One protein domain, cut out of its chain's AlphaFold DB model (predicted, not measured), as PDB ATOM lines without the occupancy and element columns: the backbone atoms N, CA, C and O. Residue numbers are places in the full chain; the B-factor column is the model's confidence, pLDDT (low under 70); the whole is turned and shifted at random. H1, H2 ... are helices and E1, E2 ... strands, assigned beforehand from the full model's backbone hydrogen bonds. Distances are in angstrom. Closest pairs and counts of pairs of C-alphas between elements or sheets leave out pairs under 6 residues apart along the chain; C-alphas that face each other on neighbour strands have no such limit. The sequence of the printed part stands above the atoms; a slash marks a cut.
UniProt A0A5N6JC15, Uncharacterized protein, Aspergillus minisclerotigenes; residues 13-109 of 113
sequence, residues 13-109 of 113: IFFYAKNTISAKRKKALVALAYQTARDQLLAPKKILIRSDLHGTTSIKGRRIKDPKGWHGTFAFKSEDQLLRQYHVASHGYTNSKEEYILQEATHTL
ATOM      1  N   ILE A  13     180.604 205.829 213.652       97.75
ATOM      2  CA  ILE A  13     181.045 207.208 213.424       97.75
ATOM      3  C   ILE A  13     179.845 208.152 213.489       97.75
ATOM      4  O   ILE A  13     178.826 207.913 212.843       97.75
ATOM      5  N   PHE A  14     179.992 209.251 214.223       97.81
ATOM      6  CA  PHE A  14     178.972 210.276 214.387       97.81
ATOM      7  C   PHE A  14     179.491 211.647 213.958       97.81
ATOM      8  O   PHE A  14     180.642 212.008 214.204       97.81
ATOM      9  N   PHE A  15     178.586 212.428 213.375       97.38
ATOM     10  CA  PHE A  15     178.725 213.861 213.143       97.38
ATOM     11  C   PHE A  15     177.464 214.548 213.679       97.38
ATOM     12  O   PHE A  15     176.385 213.952 213.660       97.38
ATOM     13  N   TYR A  16     177.557 215.804 214.115       95.06
ATOM     14  CA  TYR A  16     176.369 216.565 214.523       95.06
ATOM     15  C   TYR A  16     175.388 216.748 213.358       95.06
ATOM     16  O   TYR A  16     175.807 217.087 212.257       95.06
ATOM     17  N   ALA A  17     174.084 216.576 213.591       90.06
ATOM     18  CA  ALA A  17     173.064 216.490 212.535       90.06
ATOM     19  C   ALA A  17     173.061 217.654 211.520       90.06
ATOM     20  O   ALA A  17     172.799 217.435 210.344       90.06
ATOM     21  N   LYS A  18     173.397 218.878 211.947       91.62
ATOM     22  CA  LYS A  18     173.380 220.095 211.111       91.62
ATOM     23  C   LYS A  18     174.767 220.536 210.622       91.62
ATOM     24  O   LYS A  18     174.971 221.704 210.307       91.62
ATOM     25  N   ASN A  19     175.749 219.633 210.603       93.12
ATOM     26  CA  ASN A  19     177.068 219.957 210.058       93.12
ATOM     27  C   ASN A  19     176.999 220.193 208.537       93.12
ATOM     28  O   ASN A  19     176.272 219.501 207.827       93.12
ATOM     29  N   THR A  20     177.822 221.110 208.034       95.38
ATOM     30  CA  THR A  20     177.917 221.468 206.606       95.38
ATOM     31  C   THR A  20     179.111 220.807 205.901       95.38
ATOM     32  O   THR A  20     179.512 221.216 204.814       95.38
ATOM     33  N   ILE A  21     179.707 219.774 206.511       96.38
ATOM     34  CA  ILE A  21     180.933 219.135 206.017       96.38
ATOM     35  C   ILE A  21     180.602 218.239 204.819       96.38
ATOM     36  O   ILE A  21     179.741 217.353 204.902       96.38
ATOM     37  N   SER A  22     181.327 218.429 203.714       96.75
ATOM     38  CA  SER A  22     181.153 217.632 202.496       96.75
ATOM     39  C   SER A  22     181.497 216.155 202.715       96.75
ATOM     40  O   SER A  22     182.321 215.804 203.561       96.75
ATOM     41  N   ALA A  23     180.910 215.261 201.915       96.69
ATOM     42  CA  ALA A  23     181.167 213.822 202.024       96.69
ATOM     43  C   ALA A  23     182.659 213.465 201.859       96.69
ATOM     44  O   ALA A  23     183.172 212.613 202.584       96.69
ATOM     45  N   LYS A  24     183.373 214.156 200.954       96.75
ATOM     46  CA  LYS A  24     184.825 213.993 200.760       96.75
ATOM     47  C   LYS A  24     185.596 214.326 202.041       96.75
ATOM     48  O   LYS A  24     186.418 213.528 202.481       96.75
ATOM     49  N   ARG A  25     185.285 215.465 202.670       97.19
ATOM     50  CA  ARG A  25     185.930 215.902 203.919       97.19
ATOM     51  C   ARG A  25     185.560 214.997 205.095       97.19
ATOM     52  O   ARG A  25     186.432 214.659 205.881       97.19
ATOM     53  N   LYS A  26     184.323 214.490 205.168       97.56
ATOM     54  CA  LYS A  26     183.922 213.484 206.173       97.56
ATOM     55  C   LYS A  26     184.769 212.216 206.096       97.56
ATOM     56  O   LYS A  26     185.241 211.755 207.126       97.56
ATOM     57  N   LYS A  27     184.997 211.671 204.895       97.69
ATOM     58  CA  LYS A  27     185.868 210.495 204.713       97.69
ATOM     59  C   LYS A  27     187.298 210.778 205.180       97.69
ATOM     60  O   LYS A  27     187.871 209.963 205.895       97.69
ATOM     61  N   ALA A  28     187.836 211.947 204.832       97.88
ATOM     62  CA  ALA A  28     189.170 212.362 205.259       97.88
ATOM     63  C   ALA A  28     189.267 212.535 206.789       97.88
ATOM     64  O   ALA A  28     190.207 212.045 207.406       97.88
ATOM     65  N   LEU A  29     188.249 213.127 207.424       98.19
ATOM     66  CA  LEU A  29     188.155 213.241 208.884       98.19
ATOM     67  C   LEU A  29     188.058 211.881 209.575       98.19
ATOM     68  O   LEU A  29     188.644 211.705 210.635       98.19
ATOM     69  N   VAL A  30     187.341 210.916 208.994       98.19
ATOM     70  CA  VAL A  30     187.283 209.546 209.525       98.19
ATOM     71  C   VAL A  30     188.660 208.891 209.473       98.19
ATOM     72  O   VAL A  30     189.088 208.305 210.463       98.19
ATOM     73  N   ALA A  31     189.375 209.025 208.354       97.94
ATOM     74  CA  ALA A  31     190.739 208.518 208.234       97.94
ATOM     75  C   ALA A  31     191.684 209.182 209.248       97.94
ATOM     76  O   ALA A  31     192.477 208.492 209.888       97.94
ATOM     77  N   LEU A  32     191.577 210.500 209.435       98.25
ATOM     78  CA  LEU A  32     192.346 211.227 210.443       98.25
ATOM     79  C   LEU A  32     192.002 210.752 211.862       98.25
ATOM     80  O   LEU A  32     192.908 210.466 212.632       98.25
ATOM     81  N   ALA A  33     190.721 210.560 212.184       98.06
ATOM     82  CA  ALA A  33     190.291 210.062 213.490       98.06
ATOM     83  C   ALA A  33     190.849 208.663 213.798       98.06
ATOM     84  O   ALA A  33     191.244 208.400 214.933       98.06
ATOM     85  N   TYR A  34     190.922 207.769 212.807       97.38
ATOM     86  CA  TYR A  34     191.560 206.462 212.986       97.38
ATOM     87  C   TYR A  34     193.069 206.572 213.195       97.38
ATOM     88  O   TYR A  34     193.601 205.865 214.048       97.38
ATOM     89  N   GLN A  35     193.756 207.449 212.460       97.38
ATOM     90  CA  GLN A  35     195.182 207.708 212.685       97.38
ATOM     91  C   GLN A  35     195.416 208.243 214.104       97.38
ATOM     92  O   GLN A  35     196.248 207.700 214.820       97.38
ATOM     93  N   THR A  36     194.616 209.217 214.553       97.44
ATOM     94  CA  THR A  36     194.662 209.746 215.924       97.44
ATOM     95  C   THR A  36     194.404 208.656 216.964       97.44
ATOM     96  O   THR A  36     195.136 208.562 217.941       97.44
ATOM     97  N   ALA A  37     193.386 207.812 216.766       95.94
ATOM     98  CA  ALA A  37     193.095 206.723 217.694       95.94
ATOM     99  C   ALA A  37     194.263 205.733 217.786       95.94
ATOM    100  O   ALA A  37     194.617 205.317 218.882       95.94
ATOM    101  N   ARG A  38     194.887 205.389 216.651       95.12
ATOM    102  CA  ARG A  38     196.047 204.490 216.611       95.12
ATOM    103  C   ARG A  38     197.266 205.092 217.300       95.12
ATOM    104  O   ARG A  38     197.878 204.401 218.103       95.12
ATOM    105  N   ASP A  39     197.578 206.354 217.016       95.94
ATOM    106  CA  ASP A  39     198.690 207.080 217.640       95.94
ATOM    107  C   ASP A  39     198.539 207.143 219.170       95.94
ATOM    108  O   ASP A  39     199.485 206.921 219.915       95.94
ATOM    109  N   GLN A  40     197.304 207.327 219.645       94.38
ATOM    110  CA  GLN A  40     196.970 207.384 221.070       94.38
ATOM    111  C   GLN A  40     196.655 206.014 221.696       94.38
ATOM    112  O   GLN A  40     196.186 205.963 222.834       94.38
ATOM    113  N   LEU A  41     196.870 204.911 220.965       93.25
ATOM    114  CA  LEU A  41     196.587 203.535 221.401       93.25
ATOM    115  C   LEU A  41     195.146 203.325 221.912       93.25
ATOM    116  O   LEU A  41     194.884 202.548 222.830       93.25
ATOM    117  N   LEU A  42     194.185 204.017 221.301       92.44
ATOM    118  CA  LEU A  42     192.763 203.926 221.613       92.44
ATOM    119  C   LEU A  42     192.079 202.866 220.741       92.44
ATOM    120  O   LEU A  42     192.213 202.858 219.517       92.44
ATOM    121  N   ALA A  43     191.244 202.034 221.369       93.19
ATOM    122  CA  ALA A  43     190.364 201.075 220.698       93.19
ATOM    123  C   ALA A  43     188.888 201.527 220.797       93.19
ATOM    124  O   ALA A  43     188.134 201.026 221.639       93.19
ATOM    125  N   PRO A  44     188.448 202.516 219.994       95.56
ATOM    126  CA  PRO A  44     187.098 203.056 220.096       95.56
ATOM    127  C   PRO A  44     186.041 202.080 219.563       95.56
ATOM    128  O   PRO A  44     186.272 201.337 218.613       95.56
ATOM    129  N   LYS A  45     184.843 202.156 220.143       96.31
ATOM    130  CA  LYS A  45     183.571 201.600 219.650       96.31
ATOM    131  C   LYS A  45     182.681 202.677 219.039       96.31
ATOM    132  O   LYS A  45     181.875 202.406 218.148       96.31
ATOM    133  N   LYS A  46     182.820 203.921 219.508       97.38
ATOM    134  CA  LYS A  46     182.156 205.096 218.938       97.38
ATOM    135  C   LYS A  46     183.146 206.245 218.798       97.38
ATOM    136  O   LYS A  46     183.961 206.472 219.690       97.38
ATOM    137  N   ILE A  47     183.032 206.974 217.694       97.50
ATOM    138  CA  ILE A  47     183.803 208.189 217.423       97.50
ATOM    139  C   ILE A  47     182.817 209.295 217.078       97.50
ATOM    140  O   ILE A  47     182.057 209.165 216.120       97.50
ATOM    141  N   LEU A  48     182.841 210.388 217.832       97.44
ATOM    142  CA  LEU A  48     182.180 211.629 217.443       97.44
ATOM    143  C   LEU A  48     183.224 212.590 216.874       97.44
ATOM    144  O   LEU A  48     184.132 213.026 217.581       97.44
ATOM    145  N   ILE A  49     183.062 212.945 215.603       97.44
ATOM    146  CA  ILE A  49     183.855 213.978 214.939       97.44
ATOM    147  C   ILE A  49     183.130 215.307 215.157       97.44
ATOM    148  O   ILE A  49     182.024 215.516 214.647       97.44
ATOM    149  N   ARG A  50     183.720 216.187 215.974       93.56
ATOM    150  CA  ARG A  50     183.020 217.370 216.508       93.56
ATOM    151  C   ARG A  50     182.876 218.496 215.487       93.56
ATOM    152  O   ARG A  50     181.900 219.241 215.542       93.56
ATOM    153  N   SER A  51     183.822 218.615 214.562       93.81
ATOM    154  CA  SER A  51     183.839 219.643 213.522       93.81
ATOM    155  C   SER A  51     184.795 219.258 212.396       93.81
ATOM    156  O   SER A  51     185.461 218.225 212.442       93.81
ATOM    157  N   ASP A  52     184.865 220.114 211.383       96.12
ATOM    158  CA  ASP A  52     185.940 220.081 210.397       96.12
ATOM    159  C   ASP A  52     187.283 220.533 211.007       96.12
ATOM    160  O   ASP A  52     187.323 220.958 212.170       96.12
ATOM    161  N   LEU A  53     188.367 220.472 210.224       96.38
ATOM    162  CA  LEU A  53     189.665 221.021 210.620       96.38
ATOM    163  C   LEU A  53     189.536 222.497 210.998       96.38
ATOM    164  O   LEU A  53     188.933 223.302 210.282       96.38
ATOM    165  N   HIS A  54     190.113 222.848 212.139       95.25
ATOM    166  CA  HIS A  54     190.068 224.189 212.697       95.25
ATOM    167  C   HIS A  54     191.384 224.517 213.401       95.25
ATOM    168  O   HIS A  54     192.065 223.636 213.911       95.25
ATOM    169  N   GLY A  55     191.759 225.795 213.385       94.38
ATOM    170  CA  GLY A  55     192.997 226.296 213.990       94.38
ATOM    171  C   GLY A  55     192.764 227.023 215.312       94.38
ATOM    172  O   GLY A  55     193.543 227.900 215.674       94.38
ATOM    173  N   THR A  56     191.645 226.755 215.986       92.25
ATOM    174  CA  THR A  56     191.259 227.457 217.216       92.25
ATOM    175  C   THR A  56     190.865 226.474 218.295       92.25
ATOM    176  O   THR A  56     190.117 225.553 218.000       92.25
ATOM    177  N   THR A  57     191.209 226.751 219.542       87.75
ATOM    178  CA  THR A  57     190.749 225.981 220.699       87.75
ATOM    179  C   THR A  57     190.027 226.879 221.701       87.75
ATOM    180  O   THR A  57     190.093 228.108 221.612       87.75
ATOM    181  N   SER A  58     189.299 226.276 222.638       83.94
ATOM    182  CA  SER A  58     188.591 226.995 223.698       83.94
ATOM    183  C   SER A  58     189.351 226.863 225.012       83.94
ATOM    184  O   SER A  58     189.351 225.798 225.621       83.94
ATOM    185  N   ILE A  59     189.951 227.956 225.486       79.31
ATOM    186  CA  ILE A  59     190.615 228.019 226.795       79.31
ATOM    187  C   ILE A  59     189.800 228.937 227.704       79.31
ATOM    188  O   ILE A  59     189.559 230.095 227.367       79.31
ATOM    189  N   LYS A  60     189.351 228.417 228.856       80.12
ATOM    190  CA  LYS A  60     188.508 229.151 229.826       80.12
ATOM    191  C   LYS A  60     187.291 229.832 229.168       80.12
ATOM    192  O   LYS A  60     186.993 230.993 229.428       80.12
ATOM    193  N   GLY A  61     186.628 229.120 228.252       81.94
ATOM    194  CA  GLY A  61     185.450 229.611 227.525       81.94
ATOM    195  C   GLY A  61     185.737 230.610 226.396       81.94
ATOM    196  O   GLY A  61     184.816 230.973 225.671       81.94
ATOM    197  N   ARG A  62     186.992 231.032 226.195       85.31
ATOM    198  CA  ARG A  62     187.380 231.927 225.097       85.31
ATOM    199  C   ARG A  62     187.968 231.133 223.944       85.31
ATOM    200  O   ARG A  62     188.856 230.307 224.142       85.31
ATOM    201  N   ARG A  63     187.499 231.425 222.731       87.56
ATOM    202  CA  ARG A  63     188.049 230.854 221.503       87.56
ATOM    203  C   ARG A  63     189.317 231.610 221.120       87.56
ATOM    204  O   ARG A  63     189.256 232.802 220.838       87.56
ATOM    205  N   ILE A  64     190.448 230.919 221.112       91.88
ATOM    206  CA  ILE A  64     191.755 231.469 220.744       91.88
ATOM    207  C   ILE A  64     192.375 230.639 219.621       91.88
ATOM    208  O   ILE A  64     191.934 229.517 219.369       91.88
ATOM    209  N   LYS A  65     193.402 231.166 218.946       93.75
ATOM    210  CA  LYS A  65     194.204 230.370 218.008       93.75
ATOM    211  C   LYS A  65     194.887 229.238 218.775       93.75
ATOM    212  O   LYS A  65     195.444 229.471 219.845       93.75
ATOM    213  N   ASP A  66     194.806 228.026 218.244       91.25
ATOM    214  CA  ASP A  66     195.476 226.884 218.850       91.25
ATOM    215  C   ASP A  66     196.993 227.007 218.622       91.25
ATOM    216  O   ASP A  66     197.410 227.258 217.484       91.25
ATOM    217  N   PRO A  67     197.825 226.872 219.671       90.69
ATOM    218  CA  PRO A  67     199.274 227.022 219.553       90.69
ATOM    219  C   PRO A  67     199.918 225.974 218.635       90.69
ATOM    220  O   PRO A  67     200.952 226.257 218.042       90.69
ATOM    221  N   LYS A  68     199.299 224.797 218.485       91.50
ATOM    222  CA  LYS A  68     199.754 223.713 217.605       91.50
ATOM    223  C   LYS A  68     199.119 223.766 216.209       91.50
ATOM    224  O   LYS A  68     199.446 222.964 215.342       91.50
ATOM    225  N   GLY A  69     198.236 224.734 215.954       93.88
ATOM    226  CA  GLY A  69     197.692 224.998 214.624       93.88
ATOM    227  C   GLY A  69     196.467 224.154 214.260       93.88
ATOM    228  O   GLY A  69     195.549 223.985 215.065       93.88
ATOM    229  N   TRP A  70     196.399 223.719 212.999       97.19
ATOM    230  CA  TRP A  70     195.221 223.073 212.418       97.19
ATOM    231  C   TRP A  70     195.038 221.652 212.935       97.19
ATOM    232  O   TRP A  70     195.959 220.841 212.887       97.19
ATOM    233  N   HIS A  71     193.827 221.332 213.381       96.88
ATOM    234  CA  HIS A  71     193.522 220.009 213.905       96.88
ATOM    235  C   HIS A  71     192.055 219.619 213.744       96.88
ATOM    236  O   HIS A  71     191.163 220.459 213.582       96.88
ATOM    237  N   GLY A  72     191.807 218.312 213.809       96.44
ATOM    238  CA  GLY A  72     190.483 217.736 214.025       96.44
ATOM    239  C   GLY A  72     190.288 217.372 215.495       96.44
ATOM    240  O   GLY A  72     191.222 216.892 216.133       96.44
ATOM    241  N   THR A  73     189.078 217.568 216.026       95.75
ATOM    242  CA  THR A  73     188.731 217.173 217.403       95.75
ATOM    243  C   THR A  73     187.794 215.973 217.391       95.75
ATOM    244  O   THR A  73     186.689 216.021 216.832       95.75
ATOM    245  N   PHE A  74     188.220 214.909 218.064       96.81
ATOM    246  CA  PHE A  74     187.558 213.612 218.084       96.81
ATOM    247  C   PHE A  74     187.229 213.211 219.517       96.81
ATOM    248  O   PHE A  74     188.079 213.275 220.396       96.81
ATOM    249  N   ALA A  75     185.989 212.797 219.760       95.94
ATOM    250  CA  ALA A  75     185.587 212.196 221.024       95.94
ATOM    251  C   ALA A  75     185.477 210.681 220.843       95.94
ATOM    252  O   ALA A  75     184.592 210.187 220.135       95.94
ATOM    253  N   PHE A  76     186.386 209.956 221.484       95.81
ATOM    254  CA  PHE A  76     186.461 208.506 221.458       95.81
ATOM    255  C   PHE A  76     185.730 207.905 222.656       95.81
ATOM    256  O   PHE A  76     185.835 208.406 223.777       95.81
ATOM    257  N   LYS A  77     184.996 206.816 222.408       95.06
ATOM    258  CA  LYS A  77     184.453 205.943 223.452       95.06
ATOM    259  C   LYS A  77     184.849 204.496 223.184       95.06
ATOM    260  O   LYS A  77     184.413 203.938 222.178       95.06
ATOM    261  N   SER A  78     185.656 203.903 224.060       92.88
ATOM    262  CA  SER A  78     185.860 202.453 224.185       92.88
ATOM    263  C   SER A  78     184.653 201.775 224.851       92.88
ATOM    264  O   SER A  78     183.708 202.448 225.261       92.88
ATOM    265  N   GLU A  79     184.676 200.446 224.965       91.38
ATOM    266  CA  GLU A  79     183.618 199.680 225.644       91.38
ATOM    267  C   GLU A  79     183.425 200.138 227.105       91.38
ATOM    268  O   GLU A  79     182.324 200.520 227.492       91.38
ATOM    269  N   ASP A  80     184.509 200.223 227.887       90.62
ATOM    270  CA  ASP A  80     184.473 200.714 229.278       90.62
ATOM    271  C   ASP A  80     183.927 202.149 229.374       90.62
ATOM    272  O   ASP A  80     183.074 202.466 230.205       90.62
ATOM    273  N   GLN A  81     184.352 203.022 228.458       90.25
ATOM    274  CA  GLN A  81     183.903 204.416 228.398       90.25
ATOM    275  C   GLN A  81     182.412 204.543 228.077       90.25
ATOM    276  O   GLN A  81     181.762 205.494 228.515       90.25
ATOM    277  N   LEU A  82     181.845 203.598 227.320       89.38
ATOM    278  CA  LEU A  82     180.404 203.543 227.090       89.38
ATOM    279  C   LEU A  82     179.655 203.188 228.374       89.38
ATOM    280  O   LEU A  82     178.689 203.880 228.697       89.38
ATOM    281  N   LEU A  83     180.120 202.174 229.107       89.81
ATOM    282  CA  LEU A  83     179.514 201.738 230.370       89.81
ATOM    283  C   LEU A  83     179.559 202.842 231.431       89.81
ATOM    284  O   LEU A  83     178.570 203.104 232.109       89.81
ATOM    285  N   ARG A  84     180.689 203.544 231.516       89.50
ATOM    286  CA  ARG A  84     180.939 204.617 232.492       89.50
ATOM    287  C   ARG A  84     180.540 206.009 231.992       89.50
ATOM    288  O   ARG A  84     180.821 207.007 232.643       89.50
ATOM    289  N   GLN A  85     179.913 206.073 230.820       89.19
ATOM    290  CA  GLN A  85     179.335 207.267 230.202       89.19
ATOM    291  C   GLN A  85     180.285 208.444 229.897       89.19
ATOM    292  O   GLN A  85     179.812 209.492 229.461       89.19
ATOM    293  N   TYR A  86     181.606 208.279 229.953       87.50
ATOM    294  CA  TYR A  86     182.563 209.339 229.599       87.50
ATOM    295  C   TYR A  86     183.133 209.178 228.177       87.50
ATOM    296  O   TYR A  86     182.747 208.277 227.427       87.50
ATOM    297  N   HIS A  87     183.982 210.112 227.748       90.12
ATOM    298  CA  HIS A  87     184.737 210.029 226.495       90.12
ATOM    299  C   HIS A  87     186.146 210.580 226.686       90.12
ATOM    300  O   HIS A  87     186.383 211.380 227.588       90.12
ATOM    301  N   VAL A  88     187.061 210.189 225.803       91.94
ATOM    302  CA  VAL A  88     188.373 210.828 225.679       91.94
ATOM    303  C   VAL A  88     188.330 211.763 224.482       91.94
ATOM    304  O   VAL A  88     188.011 211.341 223.370       91.94
ATOM    305  N   ALA A  89     188.600 213.043 224.725       93.12
ATOM    306  CA  ALA A  89     188.745 214.026 223.666       93.12
ATOM    307  C   ALA A  89     190.199 214.042 223.193       93.12
ATOM    308  O   ALA A  89     191.124 214.188 223.993       93.12
ATOM    309  N   SER A  90     190.387 213.921 221.887       94.94
ATOM    310  CA  SER A  90     191.695 213.948 221.251       94.94
ATOM    311  C   SER A  90     191.726 214.939 220.103       94.94
ATOM    312  O   SER A  90     190.720 215.158 219.423       94.94
ATOM    313  N   HIS A  91     192.905 215.500 219.875       95.38
ATOM    314  CA  HIS A  91     193.203 216.374 218.753       95.38
ATOM    315  C   HIS A  91     194.173 215.650 217.827       95.38
ATOM    316  O   HIS A  91     195.216 215.184 218.276       95.38
ATOM    317  N   GLY A  92     193.813 215.526 216.550       96.88
ATOM    318  CA  GLY A  92     194.727 215.088 215.497       96.88
ATOM    319  C   GLY A  92     195.228 216.306 214.738       96.88
ATOM    320  O   GLY A  92     194.447 216.908 213.998       96.88
ATOM    321  N   TYR A  93     196.487 216.680 214.959       97.31
ATOM    322  CA  TYR A  93     197.105 217.852 214.345       97.31
ATOM    323  C   TYR A  93     197.574 217.556 212.923       97.31
ATOM    324  O   TYR A  93     197.958 216.434 212.588       97.31
ATOM    325  N   THR A  94     197.511 218.587 212.088       97.12
ATOM    326  CA  THR A  94     197.745 218.551 210.641       97.12
ATOM    327  C   THR A  94     198.544 219.782 210.214       97.12
ATOM    328  O   THR A  94     198.504 220.809 210.892       97.12
ATOM    329  N   ASN A  95     199.220 219.715 209.067       93.62
ATOM    330  CA  ASN A  95     199.990 220.847 208.533       93.62
ATOM    331  C   ASN A  95     199.123 222.061 208.170       93.62
ATOM    332  O   ASN A  95     199.541 223.210 208.314       93.62
ATOM    333  N   SER A  96     197.926 221.811 207.635       93.75
ATOM    334  CA  SER A  96     197.079 222.832 207.021       93.75
ATOM    335  C   SER A  96     195.598 222.463 207.123       93.75
ATOM    336  O   SER A  96     195.230 221.378 207.565       93.75
ATOM    337  N   LYS A  97     194.714 223.375 206.709       93.44
ATOM    338  CA  LYS A  97     193.254 223.171 206.729       93.44
ATOM    339  C   LYS A  97     192.773 222.214 205.624       93.44
ATOM    340  O   LYS A  97     191.625 221.744 205.636       93.44
ATOM    341  N   GLU A  98     193.633 221.961 204.646       92.06
ATOM    342  CA  GLU A  98     193.365 221.170 203.451       92.06
ATOM    343  C   GLU A  98     194.018 219.780 203.505       92.06
ATOM    344  O   GLU A  98     193.578 218.876 202.791       92.06
ATOM    345  N   GLU A  99     195.006 219.580 204.382       91.12
ATOM    346  CA  GLU A  99     195.728 218.318 204.552       91.12
ATOM    347  C   GLU A  99     195.209 217.518 205.753       91.12
ATOM    348  O   GLU A  99     195.264 217.961 206.892       91.12
ATOM    349  N   TYR A 100     194.745 216.289 205.513       94.44
ATOM    350  CA  TYR A 100     194.227 215.378 206.550       94.44
ATOM    351  C   TYR A 100     195.244 214.298 206.943       94.44
ATOM    352  O   TYR A 100     194.886 213.141 207.185       94.44
ATOM    353  N   ILE A 101     196.522 214.669 206.953       95.06
ATOM    354  CA  ILE A 101     197.638 213.793 207.314       95.06
ATOM    355  C   ILE A 101     198.000 214.089 208.765       95.06
ATOM    356  O   ILE A 101     198.235 215.249 209.111       95.06
ATOM    357  N   LEU A 102     198.012 213.054 209.606       96.81
ATOM    358  CA  LEU A 102     198.367 213.213 211.011       96.81
ATOM    359  C   LEU A 102     199.846 213.598 211.135       96.81
ATOM    360  O   LEU A 102     200.710 212.895 210.618       96.81
ATOM    361  N   GLN A 103     200.121 214.683 211.850       96.00
ATOM    362  CA  GLN A 103     201.464 215.027 212.318       96.00
ATOM    363  C   GLN A 103     201.723 214.461 213.710       96.00
ATOM    364  O   GLN A 103     202.714 213.783 213.950       96.00
ATOM    365  N   GLU A 104     200.800 214.742 214.623       95.12
ATOM    366  CA  GLU A 104     200.814 214.253 215.993       95.12
ATOM    367  C   GLU A 104     199.374 214.169 216.499       95.12
ATOM    368  O   GLU A 104     198.490 214.899 216.025       95.12
ATOM    369  N   ALA A 105     199.127 213.308 217.481       95.81
ATOM    370  CA  ALA A 105     197.900 213.362 218.251       95.81
ATOM    371  C   ALA A 105     198.170 213.728 219.709       95.81
ATOM    372  O   ALA A 105     199.211 213.431 220.289       95.81
ATOM    373  N   THR A 106     197.186 214.374 220.321       92.94
ATOM    374  CA  THR A 106     197.137 214.566 221.769       92.94
ATOM    375  C   THR A 106     195.780 214.123 222.276       92.94
ATOM    376  O   THR A 106     194.778 214.215 221.564       92.94
ATOM    377  N   HIS A 107     195.711 213.664 223.520       85.31
ATOM    378  CA  HIS A 107     194.450 213.580 224.236       85.31
ATOM    379  C   HIS A 107     194.472 214.485 225.457       85.31
ATOM    380  O   HIS A 107     195.499 214.674 226.106       85.31
ATOM    381  N   THR A 108     193.312 215.026 225.789       67.31
ATOM    382  CA  THR A 108     193.053 215.582 227.109       67.31
ATOM    383  C   THR A 108     192.150 214.607 227.843       67.31
ATOM    384  O   THR A 108     191.101 214.201 227.335       67.31
ATOM    385  N   LEU A 109     192.548 214.231 229.059       54.22
ATOM    386  CA  LEU A 109     191.654 213.566 230.002       54.22
ATOM    387  C   LEU A 109     190.572 214.575 230.398       54.22
ATOM    388  O   LEU A 109     190.711 215.308 231.372       54.22
TER     389      LEU A 109
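This is residues 13 to 109 of the 113 residues of an uncharacterized protein of Aspergillus minisclerotigenes (UniProt A0A5N6JC15). A strongly twisted sheet of five strands has one long helix, H1, packed on one face, while the small hairpin of E3 and E4 projects beyond one end of the sheet and the short helix H2 lies at the other end. The printed part has 97 residues, with two named helices and seven named strands in the order E1 H1 E2 E3 E4 E5 H2 E6 E7. The large sheet runs E1 E2 E5 E6 E7 and is mixed; E3 and E4 form a separate antiparallel sheet. The class is mixed, helices and strands, and the whole is compact, with a radius of gyration of the C-alphas of 12.9 A and spans of 35 by 33 by 28 A.

E1, residues 13 to 15, is an edge strand, parallel to E2, residues 46 to 49, with N 14 and O 47 2.8 A apart. Between them in the chain comes H1, residues 23 to 39; E1, H1 and E2 form a strand-helix-strand unit, two parallel neighbour strands with a helix between, and its crossover is left-handed. E2 is antiparallel to E5, residues 71 to 77, with N 48 and O 75 2.9 A apart. E5 is antiparallel to E6, residues 88 to 93, with N 76 and O 88 2.8 A apart. E6 forms a hairpin with E7, residues 104 to 108, the other edge strand, with N 91 and O 106 2.8 A apart. H1 is on one face of this sheet, giving two layers, a sheet and a helix on one face of it; the closest C-alphas of H1 and E6 are those of Thr 36 and Gly 92, 5.4 A apart. H2, residues 79 to 83, only grazes the sheet. E3, residues 56 to 59, and E4, residues 62 to 65, form a hairpin, with N 57 and O 64 2.9 A apart. E3 is apart from E5, but only just: their closest C-alphas are 8.5 A apart. In H1 and H2 every O i to N i+4 pair is within hydrogen-bond range.

E1 begins at C-alpha 13, (181.045, 207.208, 213.424). H1 measures 24.4 A from first to last C-alpha and begins at C-alpha 23, (181.167, 213.822, 202.024). E5 measures 19.3 A, E6 15.9 A and E7 13.6 A; E7 ends at C-alpha 108, (193.053, 215.582, 227.109).

The two C-alphas farthest apart are those of Leu 83 and Ser 96, at 36.0 A. The printed part has no cut, and no link is long. The mean pLDDT of the printed part is 93.1; residues 108 to 109 are under 70.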